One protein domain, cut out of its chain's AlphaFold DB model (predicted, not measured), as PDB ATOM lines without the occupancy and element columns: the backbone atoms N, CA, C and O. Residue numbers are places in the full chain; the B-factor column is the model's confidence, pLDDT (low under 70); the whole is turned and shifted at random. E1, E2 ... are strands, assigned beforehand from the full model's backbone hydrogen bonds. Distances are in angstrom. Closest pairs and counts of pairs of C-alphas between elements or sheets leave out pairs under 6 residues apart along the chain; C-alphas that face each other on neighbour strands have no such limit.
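AT A GLANCE: This is residues 2 to 121 of the 121 residues of an uncharacterized protein of Verrucomicrobiaceae bacterium (UniProt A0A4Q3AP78). This is a fold of little regular structure: a small three-stranded sheet on one side, with long winding loops making up the rest, among them residues 80 to 110 on the side away from the sheet. The printed part has 120 residues with three named strands, E1, E2 and E3 along the chain, and no named helix. The sheet, E2 - E1 - E3, is antiparallel; the class is all strand, with 13 residues in named elements. The whole is compact, radius of gyration of the C-alphas 14.7 A, spanning 40 by 36 by 27 A.

IN THESE COORDINATES: E1, residues 2 to 5, measures 10.4 A from C-alpha 2 at (34.552, -23.416, -16.557). E2, residues 8 to 12, measures 11.4 A. E3, residues 56 to 59, measures 9.9 A and ends at C-alpha 59, (33.925, -19.121, -19.114).

HOW THE PARTS SIT: E1 is the inner strand. E1 and E2 form a hairpin, antiparallel at 152 degrees; N 3 and O 11 are within hydrogen-bond range at 2.9 A. E1 and E3 are antiparallel at 170 degrees, with N 4 and O 57 within hydrogen-bond range at 2.9 A. E2 and E3 are apart.

THE WHOLE: The C-alphas farthest apart, Gly 65 and Glu 121, are 41.5 A apart. The printed part has no cut. The link E2 to E3 is long, 43 residues. The pLDDT is under 70 at residues 29 to 32, 102 to 109 and 120 to 121.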
ATOM      1  N   ALA A   2      35.627 -22.432 -16.535       95.19
ATOM      2  CA  ALA A   2      34.552 -23.416 -16.557       95.19
ATOM      3  C   ALA A   2      34.171 -23.725 -18.008       95.19
ATOM      4  O   ALA A   2      34.223 -22.830 -18.851       95.19
ATOM      5  N   VAL A   3      33.811 -24.975 -18.281       96.81
ATOM      6  CA  VAL A   3      33.335 -25.430 -19.590       96.81
ATOM      7  C   VAL A   3      31.978 -26.093 -19.403       96.81
ATOM      8  O   VAL A   3      31.800 -26.896 -18.478       96.81
ATOM      9  N   ALA A   4      31.025 -25.747 -20.261       96.94
ATOM     10  CA  ALA A   4      29.763 -26.454 -20.385       96.94
ATOM     11  C   ALA A   4      29.576 -26.967 -21.812       96.94
ATOM     12  O   ALA A   4      29.919 -26.289 -22.776       96.94
ATOM     13  N   VAL A   5      29.034 -28.177 -21.917       95.62
ATOM     14  CA  VAL A   5      28.719 -28.860 -23.169       95.62
ATOM     15  C   VAL A   5      27.224 -29.145 -23.163       95.62
ATOM     16  O   VAL A   5      26.726 -29.788 -22.236       95.62
ATOM     17  N   ASN A   6      26.502 -28.662 -24.174       95.25
ATOM     18  CA  ASN A   6      25.048 -28.802 -24.306       95.25
ATOM     19  C   ASN A   6      24.301 -28.378 -23.022       95.25
ATOM     20  O   ASN A   6      23.466 -29.115 -22.495       95.25
ATOM     21  N   GLY A   7      24.669 -27.216 -22.468       95.25
ATOM     22  CA  GLY A   7      24.078 -26.649 -21.248       95.25
ATOM     23  C   GLY A   7      24.468 -27.340 -19.932       95.25
ATOM     24  O   GLY A   7      24.017 -26.922 -18.863       95.25
ATOM     25  N   ARG A   8      25.312 -28.382 -19.961       95.00
ATOM     26  CA  ARG A   8      25.805 -29.077 -18.763       95.00
ATOM     27  C   ARG A   8      27.250 -28.693 -18.470       95.00
ATOM     28  O   ARG A   8      28.118 -28.894 -19.308       95.00
ATOM     29  N   THR A   9      27.539 -28.218 -17.259       96.31
ATOM     30  CA  THR A   9      28.924 -28.004 -16.803       96.31
ATOM     31  C   THR A   9      29.683 -29.332 -16.760       96.31
ATOM     32  O   THR A   9      29.296 -30.220 -16.000       96.31
ATOM     33  N   THR A  10      30.757 -29.443 -17.542       95.12
ATOM     34  CA  THR A  10      31.608 -30.643 -17.654       95.12
ATOM     35  C   THR A  10      32.994 -30.447 -17.056       95.12
ATOM     36  O   THR A  10      33.680 -31.421 -16.773       95.12
ATOM     37  N   LEU A  11      33.431 -29.204 -16.845       95.19
ATOM     38  CA  LEU A  11      34.734 -28.913 -16.259       95.19
ATOM     39  C   LEU A  11      34.678 -27.618 -15.459       95.19
ATOM     40  O   LEU A  11      34.225 -26.590 -15.959       95.19
ATOM     41  N   VAL A  12      35.221 -27.638 -14.243       93.94
ATOM     42  CA  VAL A  12      35.577 -26.422 -13.500       93.94
ATOM     43  C   VAL A  12      36.997 -26.566 -12.973       93.94
ATOM     44  O   VAL A  12      37.300 -27.473 -12.202       93.94
ATOM     45  N   SER A  13      37.866 -25.636 -13.364       91.00
ATOM     46  CA  SER A  13      39.246 -25.562 -12.891       91.00
ATOM     47  C   SER A  13      39.588 -24.158 -12.400       91.00
ATOM     48  O   SER A  13      39.152 -23.147 -12.967       91.00
ATOM     49  N   ASN A  14      40.376 -24.097 -11.334       88.81
ATOM     50  CA  ASN A  14      40.805 -22.877 -10.671       88.81
ATOM     51  C   ASN A  14      42.222 -23.045 -10.115       88.81
ATOM     52  O   ASN A  14      42.690 -24.167  -9.941       88.81
ATOM     53  N   TRP A  15      42.851 -21.918  -9.779       87.75
ATOM     54  CA  TRP A  15      44.115 -21.880  -9.046       87.75
ATOM     55  C   TRP A  15      44.074 -22.774  -7.799       87.75
ATOM     56  O   TRP A  15      43.066 -22.758  -7.089       87.75
ATOM     57  N   GLU A  16      45.139 -23.525  -7.508       85.44
ATOM     58  CA  GLU A  16      45.132 -24.556  -6.452       85.44
ATOM     59  C   GLU A  16      44.724 -24.057  -5.060       85.44
ATOM     60  O   GLU A  16      44.046 -24.774  -4.327       85.44
ATOM     61  N   ASN A  17      45.051 -22.808  -4.729       84.75
ATOM     62  CA  ASN A  17      44.728 -22.205  -3.432       84.75
ATOM     63  C   ASN A  17      43.377 -21.472  -3.414       84.75
ATOM     64  O   ASN A  17      43.041 -20.792  -2.443       84.75
ATOM     65  N   THR A  18      42.579 -21.615  -4.472       86.62
ATOM     66  CA  THR A  18      41.238 -21.037  -4.562       86.62
ATOM     67  C   THR A  18      40.183 -22.097  -4.274       86.62
ATOM     68  O   THR A  18      40.224 -23.230  -4.756       86.62
ATOM     69  N   ARG A  19      39.171 -21.724  -3.492       86.00
ATOM     70  CA  ARG A  19      38.038 -22.608  -3.220       86.00
ATOM     71  C   ARG A  19      37.113 -22.669  -4.435       86.00
ATOM     72  O   ARG A  19      36.511 -21.659  -4.795       86.00
ATOM     73  N   ASN A  20      36.909 -23.864  -4.989       87.62
ATOM     74  CA  ASN A  20      35.844 -24.095  -5.963       87.62
ATOM     75  C   ASN A  20      34.474 -23.884  -5.285       87.62
ATOM     76  O   ASN A  20      34.084 -24.650  -4.399       87.62
ATOM     77  N   ARG A  21      33.751 -22.829  -5.681       89.25
ATOM     78  CA  ARG A  21      32.395 -22.518  -5.185       89.25
ATOM     79  C   ARG A  21      31.271 -23.063  -6.070       89.25
ATOM     80  O   ARG A  21      30.103 -22.882  -5.740       89.25
ATOM     81  N   SER A  22      31.603 -23.735  -7.169       89.75
ATOM     82  CA  SER A  22      30.615 -24.428  -7.994       89.75
ATOM     83  C   SER A  22      30.140 -25.727  -7.330       89.75
ATOM     84  O   SER A  22      30.722 -26.224  -6.355       89.75
ATOM     85  N   ARG A  23      29.078 -26.310  -7.890       91.75
ATOM     86  CA  ARG A  23      28.604 -27.655  -7.529       91.75
ATOM     87  C   ARG A  23      29.301 -28.768  -8.314       91.75
ATOM     88  O   ARG A  23      29.154 -29.924  -7.943       91.75
ATOM     89  N   TRP A  24      30.068 -28.431  -9.351       92.94
ATOM     90  CA  TRP A  24      30.772 -29.417 -10.161       92.94
ATOM     91  C   TRP A  24      31.924 -30.048  -9.374       92.94
ATOM     92  O   TRP A  24      32.615 -29.377  -8.594       92.94
ATOM     93  N   ARG A  25      32.113 -31.350  -9.563       89.69
ATOM     94  CA  ARG A  25      33.193 -32.145  -8.986       89.69
ATOM     95  C   ARG A  25      33.748 -33.020 -10.095       89.69
ATOM     96  O   ARG A  25      32.974 -33.556 -10.875       89.69
ATOM     97  N   GLN A  26      35.066 -33.145 -10.127       87.69
ATOM     98  CA  GLN A  26      35.745 -34.047 -11.042       87.69
ATOM     99  C   GLN A  26      35.265 -35.484 -10.783       87.69
ATOM    100  O   GLN A  26      35.245 -35.904  -9.624       87.69
ATOM    101  N   SER A  27      34.839 -36.192 -11.834       79.88
ATOM    102  CA  SER A  27      34.315 -37.561 -11.740       79.88
ATOM    103  C   SER A  27      35.405 -38.589 -11.437       79.88
ATOM    104  O   SER A  27      35.187 -39.496 -10.638       79.88
ATOM    105  N   ASP A  28      36.579 -38.409 -12.043       70.50
ATOM    106  CA  ASP A  28      37.725 -39.303 -11.903       70.50
ATOM    107  C   ASP A  28      38.757 -38.723 -10.931       70.50
ATOM    108  O   ASP A  28      38.852 -37.505 -10.751       70.50
ATOM    109  N   ASN A  29      39.548 -39.596 -10.300       59.88
ATOM    110  CA  ASN A  29      40.607 -39.192  -9.373       59.88
ATOM    111  C   ASN A  29      41.505 -38.107  -9.999       59.88
ATOM    112  O   ASN A  29      41.715 -38.070 -11.211       59.88
ATOM    113  N   SER A  30      41.979 -37.178  -9.162       60.38
ATOM    114  CA  SER A  30      42.775 -36.016  -9.573       60.38
ATOM    115  C   SER A  30      43.858 -36.391 -10.579       60.38
ATOM    116  O   SER A  30      44.561 -37.372 -10.377       60.38
ATOM    117  N   SER A  31      44.018 -35.585 -11.631       65.31
ATOM    118  CA  SER A  31      45.152 -35.743 -12.534       65.31
ATOM    119  C   SER A  31      46.454 -35.549 -11.753       65.31
ATOM    120  O   SER A  31      46.582 -34.575 -11.006       65.31
ATOM    121  N   ASP A  32      47.420 -36.447 -11.951       69.19
ATOM    122  CA  ASP A  32      48.779 -36.301 -11.415       69.19
ATOM    123  C   ASP A  32      49.567 -35.183 -12.129       69.19
ATOM    124  O   ASP A  32      50.667 -34.819 -11.707       69.19
ATOM    125  N   PHE A  33      49.010 -34.594 -13.195       78.44
ATOM    126  CA  PHE A  33      49.679 -33.583 -14.008       78.44
ATOM    127  C   PHE A  33      49.535 -32.207 -13.375       78.44
ATOM    128  O   PHE A  33      48.436 -31.681 -13.173       78.44
ATOM    129  N   ARG A  34      50.680 -31.600 -13.077       80.38
ATOM    130  CA  ARG A  34      50.759 -30.299 -12.423       80.38
ATOM    131  C   ARG A  34      51.373 -29.281 -13.363       80.38
ATOM    132  O   ARG A  34      52.350 -29.547 -14.054       80.38
ATOM    133  N   VAL A  35      50.792 -28.096 -13.343       79.94
ATOM    134  CA  VAL A  35      51.288 -26.898 -14.014       79.94
ATOM    135  C   VAL A  35      51.574 -25.846 -12.948       79.94
ATOM    136  O   VAL A  35      51.229 -26.034 -11.780       79.94
ATOM    137  N   TRP A  36      52.181 -24.716 -13.321       81.38
ATOM    138  CA  TRP A  36      52.487 -23.652 -12.353       81.38
ATOM    139  C   TRP A  36      51.237 -23.144 -11.610       81.38
ATOM    140  O   TRP A  36      51.353 -22.647 -10.496       81.38
ATOM    141  N   ALA A  37      50.051 -23.320 -12.207       81.38
ATOM    142  CA  ALA A  37      48.766 -22.944 -11.628       81.38
ATOM    143  C   ALA A  37      48.095 -23.977 -10.710       81.38
ATOM    144  O   ALA A  37      47.023 -23.710 -10.154       81.38
ATOM    145  N   GLY A  38      48.711 -25.148 -10.542       85.06
ATOM    146  CA  GLY A  38      48.172 -26.256  -9.763       85.06
ATOM    147  C   GLY A  38      47.927 -27.516 -10.596       85.06
ATOM    148  O   GLY A  38      48.436 -27.635 -11.713       85.06
ATOM    149  N   PRO A  39      47.169 -28.491 -10.067       85.06
ATOM    150  CA  PRO A  39      46.832 -29.695 -10.813       85.06
ATOM    151  C   PRO A  39      45.889 -29.361 -11.972       85.06
ATOM    152  O   PRO A  39      44.908 -28.627 -11.799       85.06
ATOM    153  N   LEU A  40      46.150 -29.946 -13.139       85.38
ATOM    154  CA  LEU A  40      45.166 -29.976 -14.212       85.38
ATOM    155  C   LEU A  40      43.927 -30.755 -13.750       85.38
ATOM    156  O   LEU A  40      43.978 -31.610 -12.864       85.38
ATOM    157  N   ARG A  41      42.773 -30.415 -14.318       89.38
ATOM    158  CA  ARG A  41      41.490 -31.036 -13.974       89.38
ATOM    159  C   ARG A  41      40.977 -31.806 -15.172       89.38
ATOM    160  O   ARG A  41      40.952 -31.259 -16.272       89.38
ATOM    161  N   HIS A  42      40.569 -33.048 -14.937       90.38
ATOM    162  CA  HIS A  42      39.891 -33.848 -15.948       90.38
ATOM    163  C   HIS A  42      38.421 -33.425 -16.023       90.38
ATOM    164  O   HIS A  42      37.799 -33.173 -14.989       90.38
ATOM    165  N   GLY A  43      37.893 -33.267 -17.232       91.88
ATOM    166  CA  GLY A  43      36.477 -32.978 -17.437       91.88
ATOM    167  C   GLY A  43      35.645 -34.254 -17.460       91.88
ATOM    168  O   GLY A  43      36.179 -35.354 -17.579       91.88
ATOM    169  N   ASP A  44      34.330 -34.099 -17.382       93.25
ATOM    170  CA  ASP A  44      33.396 -35.185 -17.653       93.25
ATOM    171  C   ASP A  44      33.431 -35.546 -19.149       93.25
ATOM    172  O   ASP A  44      33.456 -34.662 -20.014       93.25
ATOM    173  N   TRP A  45      33.359 -36.843 -19.456       92.75
ATOM    174  CA  TRP A  45      33.166 -37.314 -20.827       92.75
ATOM    175  C   TRP A  45      31.851 -36.791 -21.415       92.75
ATOM    176  O   TRP A  45      30.821 -36.719 -20.739       92.75
ATOM    177  N   PHE A  46      31.878 -36.478 -22.708       92.19
ATOM    178  CA  PHE A  46      30.703 -36.113 -23.488       92.19
ATOM    179  C   PHE A  46      30.752 -36.779 -24.863       92.19
ATOM    180  O   PHE A  46      31.821 -37.115 -25.371       92.19
ATOM    181  N   GLU A  47      29.585 -36.948 -25.476       91.56
ATOM    182  CA  GLU A  47      29.469 -37.492 -26.827       91.56
ATOM    183  C   GLU A  47      29.387 -36.364 -27.857       91.56
ATOM    184  O   GLU A  47      28.588 -35.434 -27.721       91.56
ATOM    185  N   GLY A  48      30.188 -36.470 -28.917       89.06
ATOM    186  CA  GLY A  48      30.097 -35.620 -30.099       89.06
ATOM    187  C   GLY A  48      29.840 -36.466 -31.335       89.06
ATOM    188  O   GLY A  48      30.587 -37.396 -31.609       89.06
ATOM    189  N   LYS A  49      28.789 -36.149 -32.096       88.50
ATOM    190  CA  LYS A  49      28.458 -36.861 -33.338       88.50
ATOM    191  C   LYS A  49      29.020 -36.110 -34.534       88.50
ATOM    192  O   LYS A  49      28.846 -34.896 -34.642       88.50
ATOM    193  N   LYS A  50      29.667 -36.820 -35.461       88.75
ATOM    194  CA  LYS A  50      30.213 -36.202 -36.676       88.75
ATOM    195  C   LYS A  50      29.149 -35.404 -37.427       88.75
ATOM    196  O   LYS A  50      28.033 -35.870 -37.645       88.75
ATOM    197  N   GLY A  51      29.525 -34.192 -37.826       87.44
ATOM    198  CA  GLY A  51      28.654 -33.268 -38.551       87.44
ATOM    199  C   GLY A  51      27.568 -32.603 -37.700       87.44
ATOM    200  O   GLY A  51      26.851 -31.758 -38.227       87.44
ATOM    201  N   GLN A  52      27.452 -32.936 -36.410       90.19
ATOM    202  CA  GLN A  52      26.530 -32.257 -35.504       90.19
ATOM    203  C   GLN A  52      27.267 -31.166 -34.722       90.19
ATOM    204  O   GLN A  52      28.339 -31.430 -34.167       90.19
ATOM    205  N   PRO A  53      26.724 -29.937 -34.678       89.12
ATOM    206  CA  PRO A  53      27.263 -28.908 -33.809       89.12
ATOM    207  C   PRO A  53      27.059 -29.308 -32.346       89.12
ATOM    208  O   PRO A  53      26.053 -29.923 -31.991       89.12
ATOM    209  N   ILE A  54      28.014 -28.926 -31.507       91.00
ATOM    210  CA  ILE A  54      27.891 -28.980 -30.054       91.00
ATOM    211  C   ILE A  54      27.766 -27.552 -29.551       91.00
ATOM    212  O   ILE A  54      28.498 -26.673 -30.009       91.00
ATOM    213  N   ASP A  55      26.861 -27.346 -28.601       93.62
ATOM    214  CA  ASP A  55      26.779 -26.092 -27.870       93.62
ATOM    215  C   ASP A  55      27.851 -26.077 -26.775       93.62
ATOM    216  O   ASP A  55      27.904 -26.984 -25.936       93.62
ATOM    217  N   LEU A  56      28.756 -25.104 -26.835       93.50
ATOM    218  CA  LEU A  56      29.952 -25.051 -26.002       93.50
ATOM    219  C   LEU A  56      30.094 -23.670 -25.370       93.50
ATOM    220  O   LEU A  56      30.414 -22.697 -26.053       93.50
ATOM    221  N   ASP A  57      29.975 -23.622 -24.047       96.38
ATOM    222  CA  ASP A  57      30.259 -22.426 -23.263       96.38
ATOM    223  C   ASP A  57      31.621 -22.559 -22.590       96.38
ATOM    224  O   ASP A  57      31.866 -23.498 -21.828       96.38
ATOM    225  N   ILE A  58      32.503 -21.584 -22.815       95.00
ATOM    226  CA  ILE A  58      33.781 -21.479 -22.105       95.00
ATOM    227  C   ILE A  58      33.796 -20.163 -21.335       95.00
ATOM    228  O   ILE A  58      33.866 -19.081 -21.917       95.00
ATOM    229  N   LEU A  59      33.786 -20.262 -20.008       94.56
ATOM    230  CA  LEU A  59      33.925 -19.121 -19.114       94.56
ATOM    231  C   LEU A  59      35.365 -19.020 -18.612       94.56
ATOM    232  O   LEU A  59      35.863 -19.880 -17.870       94.56
ATOM    233  N   LEU A  60      36.019 -17.920 -18.970       91.38
ATOM    234  CA  LEU A  60      37.323 -17.533 -18.450       91.38
ATOM    235  C   LEU A  60      37.129 -16.459 -17.382       91.38
ATOM    236  O   LEU A  60      36.383 -15.504 -17.573       91.38
ATOM    237  N   GLY A  61      37.785 -16.642 -16.244       88.38
ATOM    238  CA  GLY A  61      37.699 -15.730 -15.116       88.38
ATOM    239  C   GLY A  61      39.001 -15.753 -14.340       88.38
ATOM    240  O   GLY A  61      39.657 -16.794 -14.254       88.38
ATOM    241  N   GLU A  62      39.348 -14.601 -13.791       87.56
ATOM    242  CA  GLU A  62      40.565 -14.352 -13.033       87.56
ATOM    243  C   GLU A  62      40.165 -13.856 -11.631       87.56
ATOM    244  O   GLU A  62      39.117 -13.230 -11.455       87.56
ATOM    245  N   TYR A  63      40.942 -14.244 -10.621       82.31
ATOM    246  CA  TYR A  63      40.791 -13.804  -9.238       82.31
ATOM    247  C   TYR A  63      42.126 -14.005  -8.504       82.31
ATOM    248  O   TYR A  63      42.648 -15.128  -8.548       82.31
ATOM    249  N   PRO A  64      42.626 -13.020  -7.729       84.00
ATOM    250  CA  PRO A  64      42.031 -11.713  -7.396       84.00
ATOM    251  C   PRO A  64      42.465 -10.531  -8.295       84.00
ATOM    252  O   PRO A  64      42.135  -9.386  -7.985       84.00
ATOM    253  N   GLY A  65      43.252 -10.771  -9.336       81.69
ATOM    254  CA  GLY A  65      43.967  -9.775 -10.135       81.69
ATOM    255  C   GLY A  65      45.376 -10.277 -10.466       81.69
ATOM    256  O   GLY A  65      45.924 -11.087  -9.719       81.69
ATOM    257  N   ASN A  66      46.006  -9.700 -11.501       82.62
ATOM    258  CA  ASN A  66      47.396  -9.923 -11.947       82.62
ATOM    259  C   ASN A  66      47.559 -10.966 -13.073       82.62
ATOM    260  O   ASN A  66      47.282 -10.654 -14.231       82.62
ATOM    261  N   ILE A  67      48.048 -12.171 -12.768       78.94
ATOM    262  CA  ILE A  67      48.457 -13.157 -13.779       78.94
ATOM    263  C   ILE A  67      47.310 -14.130 -14.041       78.94
ATOM    264  O   ILE A  67      46.875 -14.851 -13.146       78.94
ATOM    265  N   PHE A  68      46.880 -14.201 -15.299       83.06
ATOM    266  CA  PHE A  68      45.909 -15.180 -15.771       83.06
ATOM    267  C   PHE A  68      46.569 -16.183 -16.715       83.06
ATOM    268  O   PHE A  68      47.234 -15.803 -17.675       83.06
ATOM    269  N   GLY A  69      46.329 -17.468 -16.468       82.06
ATOM    270  CA  GLY A  69      46.676 -18.551 -17.378       82.06
ATOM    271  C   GLY A  69      45.584 -19.611 -17.363       82.06
ATOM    272  O   GLY A  69      45.047 -19.952 -16.307       82.06
ATOM    273  N   ALA A  70      45.240 -20.123 -18.538       86.50
ATOM    274  CA  ALA A  70      44.316 -21.234 -18.687       86.50
ATOM    275  C   ALA A  70      44.698 -22.054 -19.915       86.50
ATOM    276  O   ALA A  70      44.998 -21.500 -20.971       86.50
ATOM    277  N   TRP A  71      44.619 -23.372 -19.773       87.50
ATOM    278  CA  TRP A  71      44.787 -24.311 -20.870       87.50
ATOM    279  C   TRP A  71      43.578 -25.219 -20.918       87.50
ATOM    280  O   TRP A  71      43.140 -25.733 -19.885       87.50
ATOM    281  N   LEU A  72      43.046 -25.398 -22.121       91.00
ATOM    282  CA  LEU A  72      42.020 -26.380 -22.409       91.00
ATOM    283  C   LEU A  72      42.615 -27.368 -23.402       91.00
ATOM    284  O   LEU A  72      42.945 -27.001 -24.529       91.00
ATOM    285  N   LEU A  73      42.787 -28.597 -22.942       90.00
ATOM    286  CA  LEU A  73      43.230 -29.724 -23.750       90.00
ATOM    287  C   LEU A  73      42.022 -30.632 -23.990       90.00
ATOM    288  O   LEU A  73      41.069 -30.601 -23.206       90.00
ATOM    289  N   ILE A  74      42.045 -31.415 -25.065       90.69
ATOM    290  CA  ILE A  74      40.947 -32.323 -25.404       90.69
ATOM    291  C   ILE A  74      41.440 -33.746 -25.642       90.69
ATOM    292  O   ILE A  74      42.389 -33.983 -26.387       90.69
ATOM    293  N   GLU A  75      40.751 -34.694 -25.016       89.44
ATOM    294  CA  GLU A  75      40.999 -36.123 -25.144       89.44
ATOM    295  C   GLU A  75      39.868 -36.787 -25.942       89.44
ATOM    296  O   GLU A  75      38.692 -36.456 -25.776       89.44
ATOM    297  N   LYS A  76      40.220 -37.738 -26.813       90.00
ATOM    298  CA  LYS A  76      39.285 -38.654 -27.467       90.00
ATOM    299  C   LYS A  76      39.415 -40.019 -26.798       90.00
ATOM    300  O   LYS A  76      40.502 -40.591 -26.761       90.00
ATOM    301  N   GLN A  77      38.294 -40.561 -26.330       88.94
ATOM    302  CA  GLN A  77      38.260 -41.885 -25.719       88.94
ATOM    303  C   GLN A  77      38.850 -42.945 -26.666       88.94
ATOM    304  O   GLN A  77      38.483 -43.022 -27.839       88.94
ATOM    305  N   GLY A  78      39.778 -43.752 -26.146       89.31
ATOM    306  CA  GLY A  78      40.450 -44.815 -26.900       89.31
ATOM    307  C   GLY A  78      41.586 -44.350 -27.819       89.31
ATOM    308  O   GLY A  78      42.208 -45.193 -28.464       89.31
ATOM    309  N   ALA A  79      41.883 -43.049 -27.891       88.88
ATOM    310  CA  ALA A  79      43.065 -42.557 -28.589       88.88
ATOM    311  C   ALA A  79      44.337 -42.757 -27.748       88.88
ATOM    312  O   ALA A  79      44.312 -42.683 -26.520       88.88
ATOM    313  N   THR A  80      45.464 -42.978 -28.426       88.31
ATOM    314  CA  THR A  80      46.788 -43.053 -27.796       88.31
ATOM    315  C   THR A  80      47.535 -41.751 -28.035       88.31
ATOM    316  O   THR A  80      47.663 -41.308 -29.176       88.31
ATOM    317  N   TYR A  81      48.071 -41.174 -26.964       86.62
ATOM    318  CA  TYR A  81      48.842 -39.935 -26.995       86.62
ATOM    319  C   TYR A  81      50.318 -40.196 -26.700       86.62
ATOM    320  O   TYR A  81      50.665 -41.156 -26.005       86.62
ATOM    321  N   GLY A  82      51.182 -39.328 -27.235       86.38
ATOM    322  CA  GLY A  82      52.594 -39.287 -26.868       86.38
ATOM    323  C   GLY A  82      52.777 -38.953 -25.389       86.38
ATOM    324  O   GLY A  82      51.829 -38.567 -24.699       86.38
ATOM    325  N   ARG A  83      54.002 -39.114 -24.890       84.62
ATOM    326  CA  ARG A  83      54.375 -38.685 -23.543       84.62
ATOM    327  C   ARG A  83      55.641 -37.849 -23.595       84.62
ATOM    328  O   ARG A  83      56.548 -38.174 -24.362       84.62
ATOM    329  N   ASP A  84      55.700 -36.825 -22.753       78.31
ATOM    330  CA  ASP A  84      56.914 -36.036 -22.568       78.31
ATOM    331  C   ASP A  84      57.991 -36.826 -21.795       78.31
ATOM    332  O   ASP A  84      57.784 -37.962 -21.351       78.31
ATOM    333  N   ALA A  85      59.166 -36.217 -21.610       79.50
ATOM    334  CA  ALA A  85      60.290 -36.835 -20.904       79.50
ATOM    335  C   ALA A  85      59.997 -37.161 -19.423       79.50
ATOM    336  O   ALA A  85      60.717 -37.953 -18.815       79.50
ATOM    337  N   GLN A  86      58.961 -36.557 -18.840       75.81
ATOM    338  CA  GLN A  86      58.503 -36.778 -17.470       75.81
ATOM    339  C   GLN A  86      57.326 -37.767 -17.407       75.81
ATOM    340  O   GLN A  86      56.857 -38.096 -16.318       75.81
ATOM    341  N   GLY A  87      56.874 -38.283 -18.554       77.94
ATOM    342  CA  GLY A  87      55.800 -39.261 -18.659       77.94
ATOM    343  C   GLY A  87      54.393 -38.660 -18.697       77.94
ATOM    344  O   GLY A  87      53.430 -39.432 -18.631       77.94
ATOM    345  N   ASN A  88      54.243 -37.339 -18.817       77.81
ATOM    346  CA  ASN A  88      52.934 -36.689 -18.922       77.81
ATOM    347  C   ASN A  88      52.355 -36.879 -20.335       77.81
ATOM    348  O   ASN A  88      53.117 -36.823 -21.301       77.81
ATOM    349  N   PRO A  89      51.038 -37.101 -20.492       78.94
ATOM    350  CA  PRO A  89      50.412 -37.279 -21.795       78.94
ATOM    351  C   PRO A  89      50.408 -35.968 -22.575       78.94
ATOM    352  O   PRO A  89      49.967 -34.941 -22.070       78.94
ATOM    353  N   GLU A  90      50.842 -36.019 -23.828       86.00
ATOM    354  CA  GLU A  90      50.796 -34.880 -24.743       86.00
ATOM    355  C   GLU A  90      49.427 -34.814 -25.429       86.00
ATOM    356  O   GLU A  90      49.200 -35.410 -26.487       86.00
ATOM    357  N   LEU A  91      48.495 -34.094 -24.806       87.19
ATOM    358  CA  LEU A  91      47.134 -33.923 -25.300       87.19
ATOM    359  C   LEU A  91      47.034 -32.732 -26.270       87.19
ATOM    360  O   LEU A  91      47.667 -31.700 -26.058       87.19
ATOM    361  N   PRO A  92      46.197 -32.812 -27.316       87.56
ATOM    362  CA  PRO A  92      45.901 -31.679 -28.187       87.56
ATOM    363  C   PRO A  92      45.325 -30.475 -27.431       87.56
ATOM    364  O   PRO A  92      44.368 -30.622 -26.666       87.56
ATOM    365  N   VAL A  93      45.820 -29.264 -27.714       88.19
ATOM    366  CA  VAL A  93      45.099 -28.032 -27.354       88.19
ATOM    367  C   VAL A  93      43.744 -28.005 -28.048       88.19
ATOM    368  O   VAL A  93      43.636 -28.221 -29.254       88.19
ATOM    369  N   PHE A  94      42.705 -27.655 -27.299       89.62
ATOM    370  CA  PHE A  94      41.399 -27.392 -27.873       89.62
ATOM    371  C   PHE A  94      41.443 -26.152 -28.778       89.62
ATOM    372  O   PHE A  94      41.683 -25.030 -28.326       89.62
ATOM    373  N   GLN A  95      41.183 -26.356 -30.068       86.88
ATOM    374  CA  GLN A  95      41.176 -25.302 -31.077       86.88
ATOM    375  C   GLN A  95      39.856 -25.289 -31.847       86.88
ATOM    376  O   GLN A  95      39.450 -26.304 -32.404       86.88
ATOM    377  N   VAL A  96      39.240 -24.109 -31.967       84.81
ATOM    378  CA  VAL A  96      38.094 -23.868 -32.875       84.81
ATOM    379  C   VAL A  96      38.534 -23.393 -34.266       84.81
ATOM    380  O   VAL A  96      37.742 -23.341 -35.201       84.81
ATOM    381  N   ARG A  97      39.814 -23.033 -34.414       82.75
ATOM    382  CA  ARG A  97      40.451 -22.641 -35.674       82.75
ATOM    383  C   ARG A  97      41.928 -23.004 -35.627       82.75
ATOM    384  O   ARG A  97      42.554 -22.868 -34.580       82.75
ATOM    385  N   ALA A  98      42.470 -23.424 -36.769       80.44
ATOM    386  CA  ALA A  98      43.829 -23.935 -36.848       80.44
ATOM    387  C   ALA A  98      44.807 -22.817 -36.494       80.44
ATOM    388  O   ALA A  98      44.791 -21.750 -37.119       80.44
ATOM    389  N   LYS A  99      45.658 -23.068 -35.503       79.12
ATOM    390  CA  LYS A  99      46.762 -22.182 -35.155       79.12
ATOM    391  C   LYS A  99      47.981 -23.034 -34.850       79.12
ATOM    392  O   LYS A  99      47.925 -23.878 -33.962       79.12
ATOM    393  N   SER A 100      49.075 -22.796 -35.569       74.19
ATOM    394  CA  SER A 100      50.343 -23.448 -35.257       74.19
ATOM    395  C   SER A 100      50.767 -23.075 -33.840       74.19
ATOM    396  O   SER A 100      50.858 -21.897 -33.493       74.19
ATOM    397  N   ILE A 101      51.004 -24.095 -33.034       70.75
ATOM    398  CA  ILE A 101      51.561 -24.013 -31.695       70.75
ATOM    399  C   ILE A 101      53.043 -24.331 -31.833       70.75
ATOM    400  O   ILE A 101      53.441 -25.426 -32.239       70.75
ATOM    401  N   THR A 102      53.880 -23.348 -31.537       62.41
ATOM    402  CA  THR A 102      55.304 -23.599 -31.343       62.41
ATOM    403  C   THR A 102      55.479 -24.035 -29.892       62.41
ATOM    404  O   THR A 102      55.003 -23.318 -29.010       62.41
ATOM    405  N   PRO A 103      56.141 -25.171 -29.610       55.12
ATOM    406  CA  PRO A 103      56.514 -25.528 -28.251       55.12
ATOM    407  C   PRO A 103      57.618 -24.573 -27.771       55.12
ATOM    408  O   PRO A 103      58.805 -24.881 -27.806       55.12
ATOM    409  N   ALA A 104      57.230 -23.362 -27.379       57.88
ATOM    410  CA  ALA A 104      58.021 -22.513 -26.508       57.88
ATOM    411  C   ALA A 104      57.603 -22.832 -25.068       57.88
ATOM    412  O   ALA A 104      56.416 -22.959 -24.778       57.88
ATOM    413  N   TYR A 105      58.588 -22.963 -24.176       46.09
ATOM    414  CA  TYR A 105      58.481 -23.465 -22.796       46.09
ATOM    415  C   TYR A 105      57.429 -22.778 -21.889       46.09
ATOM    416  O   TYR A 105      57.260 -23.201 -20.749       46.09
ATOM    417  N   GLN A 106      56.753 -21.715 -22.343       53.72
ATOM    418  CA  GLN A 106      55.902 -20.856 -21.514       53.72
ATOM    419  C   GLN A 106      54.398 -20.910 -21.830       53.72
ATOM    420  O   GLN A 106      53.617 -20.560 -20.949       53.72
ATOM    421  N   ASP A 107      53.961 -21.388 -23.003       59.47
ATOM    422  CA  ASP A 107      52.607 -21.021 -23.456       59.47
ATOM    423  C   ASP A 107      51.547 -22.130 -23.395       59.47
ATOM    424  O   ASP A 107      50.389 -21.807 -23.129       59.47
ATOM    425  N   VAL A 108      51.882 -23.422 -23.536       65.88
ATOM    426  CA  VAL A 108      50.929 -24.529 -23.291       65.88
ATOM    427  C   VAL A 108      51.650 -25.809 -22.837       65.88
ATOM    428  O   VAL A 108      52.443 -26.350 -23.606       65.88
ATOM    429  N   PRO A 109      51.412 -26.313 -21.610       67.44
ATOM    430  CA  PRO A 109      52.016 -27.551 -21.142       67.44
ATOM    431  C   PRO A 109      51.367 -28.763 -21.819       67.44
ATOM    432  O   PRO A 109      50.178 -28.744 -22.133       67.44
ATOM    433  N   PHE A 110      52.161 -29.821 -21.992       72.94
ATOM    434  CA  PHE A 110      51.696 -31.147 -22.407       72.94
ATOM    435  C   PHE A 110      50.893 -31.154 -23.719       72.94
ATOM    436  O   PHE A 110      49.846 -31.793 -23.790       72.94
ATOM    437  N   THR A 111      51.356 -30.446 -24.758       70.75
ATOM    438  CA  THR A 111      50.648 -30.386 -26.047       70.75
ATOM    439  C   THR A 111      51.517 -30.647 -27.263       70.75
ATOM    440  O   THR A 111      52.704 -30.336 -27.300       70.75
ATOM    441  N   THR A 112      50.854 -31.107 -28.322       70.06
ATOM    442  CA  THR A 112      51.366 -31.167 -29.692       70.06
ATOM    443  C   THR A 112      50.597 -30.211 -30.614       70.06
ATOM    444  O   THR A 112      49.542 -29.677 -30.253       70.06
ATOM    445  N   ASN A 113      51.127 -29.969 -31.818       72.56
ATOM    446  CA  ASN A 113      50.358 -29.322 -32.881       72.56
ATOM    447  C   ASN A 113      49.170 -30.202 -33.264       72.56
ATOM    448  O   ASN A 113      49.345 -31.382 -33.558       72.56
ATOM    449  N   SER A 114      47.975 -29.619 -33.308       74.00
ATOM    450  CA  SER A 114      46.747 -30.338 -33.635       74.00
ATOM    451  C   SER A 114      45.879 -29.543 -34.611       74.00
ATOM    452  O   SER A 114      45.939 -28.310 -34.630       74.00
ATOM    453  N   PRO A 115      45.103 -30.223 -35.475       79.06
ATOM    454  CA  PRO A 115      44.061 -29.559 -36.240       79.06
ATOM    455  C   PRO A 115      42.948 -29.066 -35.298       79.06
ATOM    456  O   PRO A 115      42.838 -29.548 -34.170       79.06
ATOM    457  N   PRO A 116      42.077 -28.153 -35.767       83.81
ATOM    458  CA  PRO A 116      40.863 -27.791 -35.048       83.81
ATOM    459  C   PRO A 116      40.087 -29.026 -34.640       83.81
ATOM    460  O   PRO A 116      39.909 -29.950 -35.440       83.81
ATOM    461  N   TRP A 117      39.611 -29.016 -33.404       82.19
ATOM    462  CA  TRP A 117      38.784 -30.096 -32.927       82.19
ATOM    463  C   TRP A 117      37.458 -30.094 -33.690       82.19
ATOM    464  O   TRP A 117      36.814 -29.059 -33.871       82.19
ATOM    465  N   THR A 118      37.056 -31.280 -34.133       80.31
ATOM    466  CA  THR A 118      35.750 -31.527 -34.743       80.31
ATOM    467  C   THR A 118      35.140 -32.756 -34.090       80.31
ATOM    468  O   THR A 118      35.865 -33.611 -33.584       80.31
ATOM    469  N   CYS A 119      33.814 -32.884 -34.109       77.69
ATOM    470  CA  CYS A 119      33.194 -34.138 -33.700       77.69
ATOM    471  C   CYS A 119      33.630 -35.245 -34.670       77.69
ATOM    472  O   CYS A 119      33.309 -35.200 -35.861       77.69
ATOM    473  N   HIS A 120      34.381 -36.216 -34.163       63.50
ATOM    474  CA  HIS A 120      34.802 -37.396 -34.907       63.50
ATOM    475  C   HIS A 120      33.840 -38.550 -34.606       63.50
ATOM    476  O   HIS A 120      33.296 -38.603 -33.509       63.50
ATOM    477  N   GLU A 121      33.631 -39.434 -35.586       50.88
ATOM    478  CA  GLU A 121      32.827 -40.664 -35.438       50.88
ATOM    479  C   GLU A 121      33.280 -41.523 -34.251       50.88
ATOM    480  O   GLU A 121      34.507 -41.522 -33.934       50.88
TER     481      GLU A 121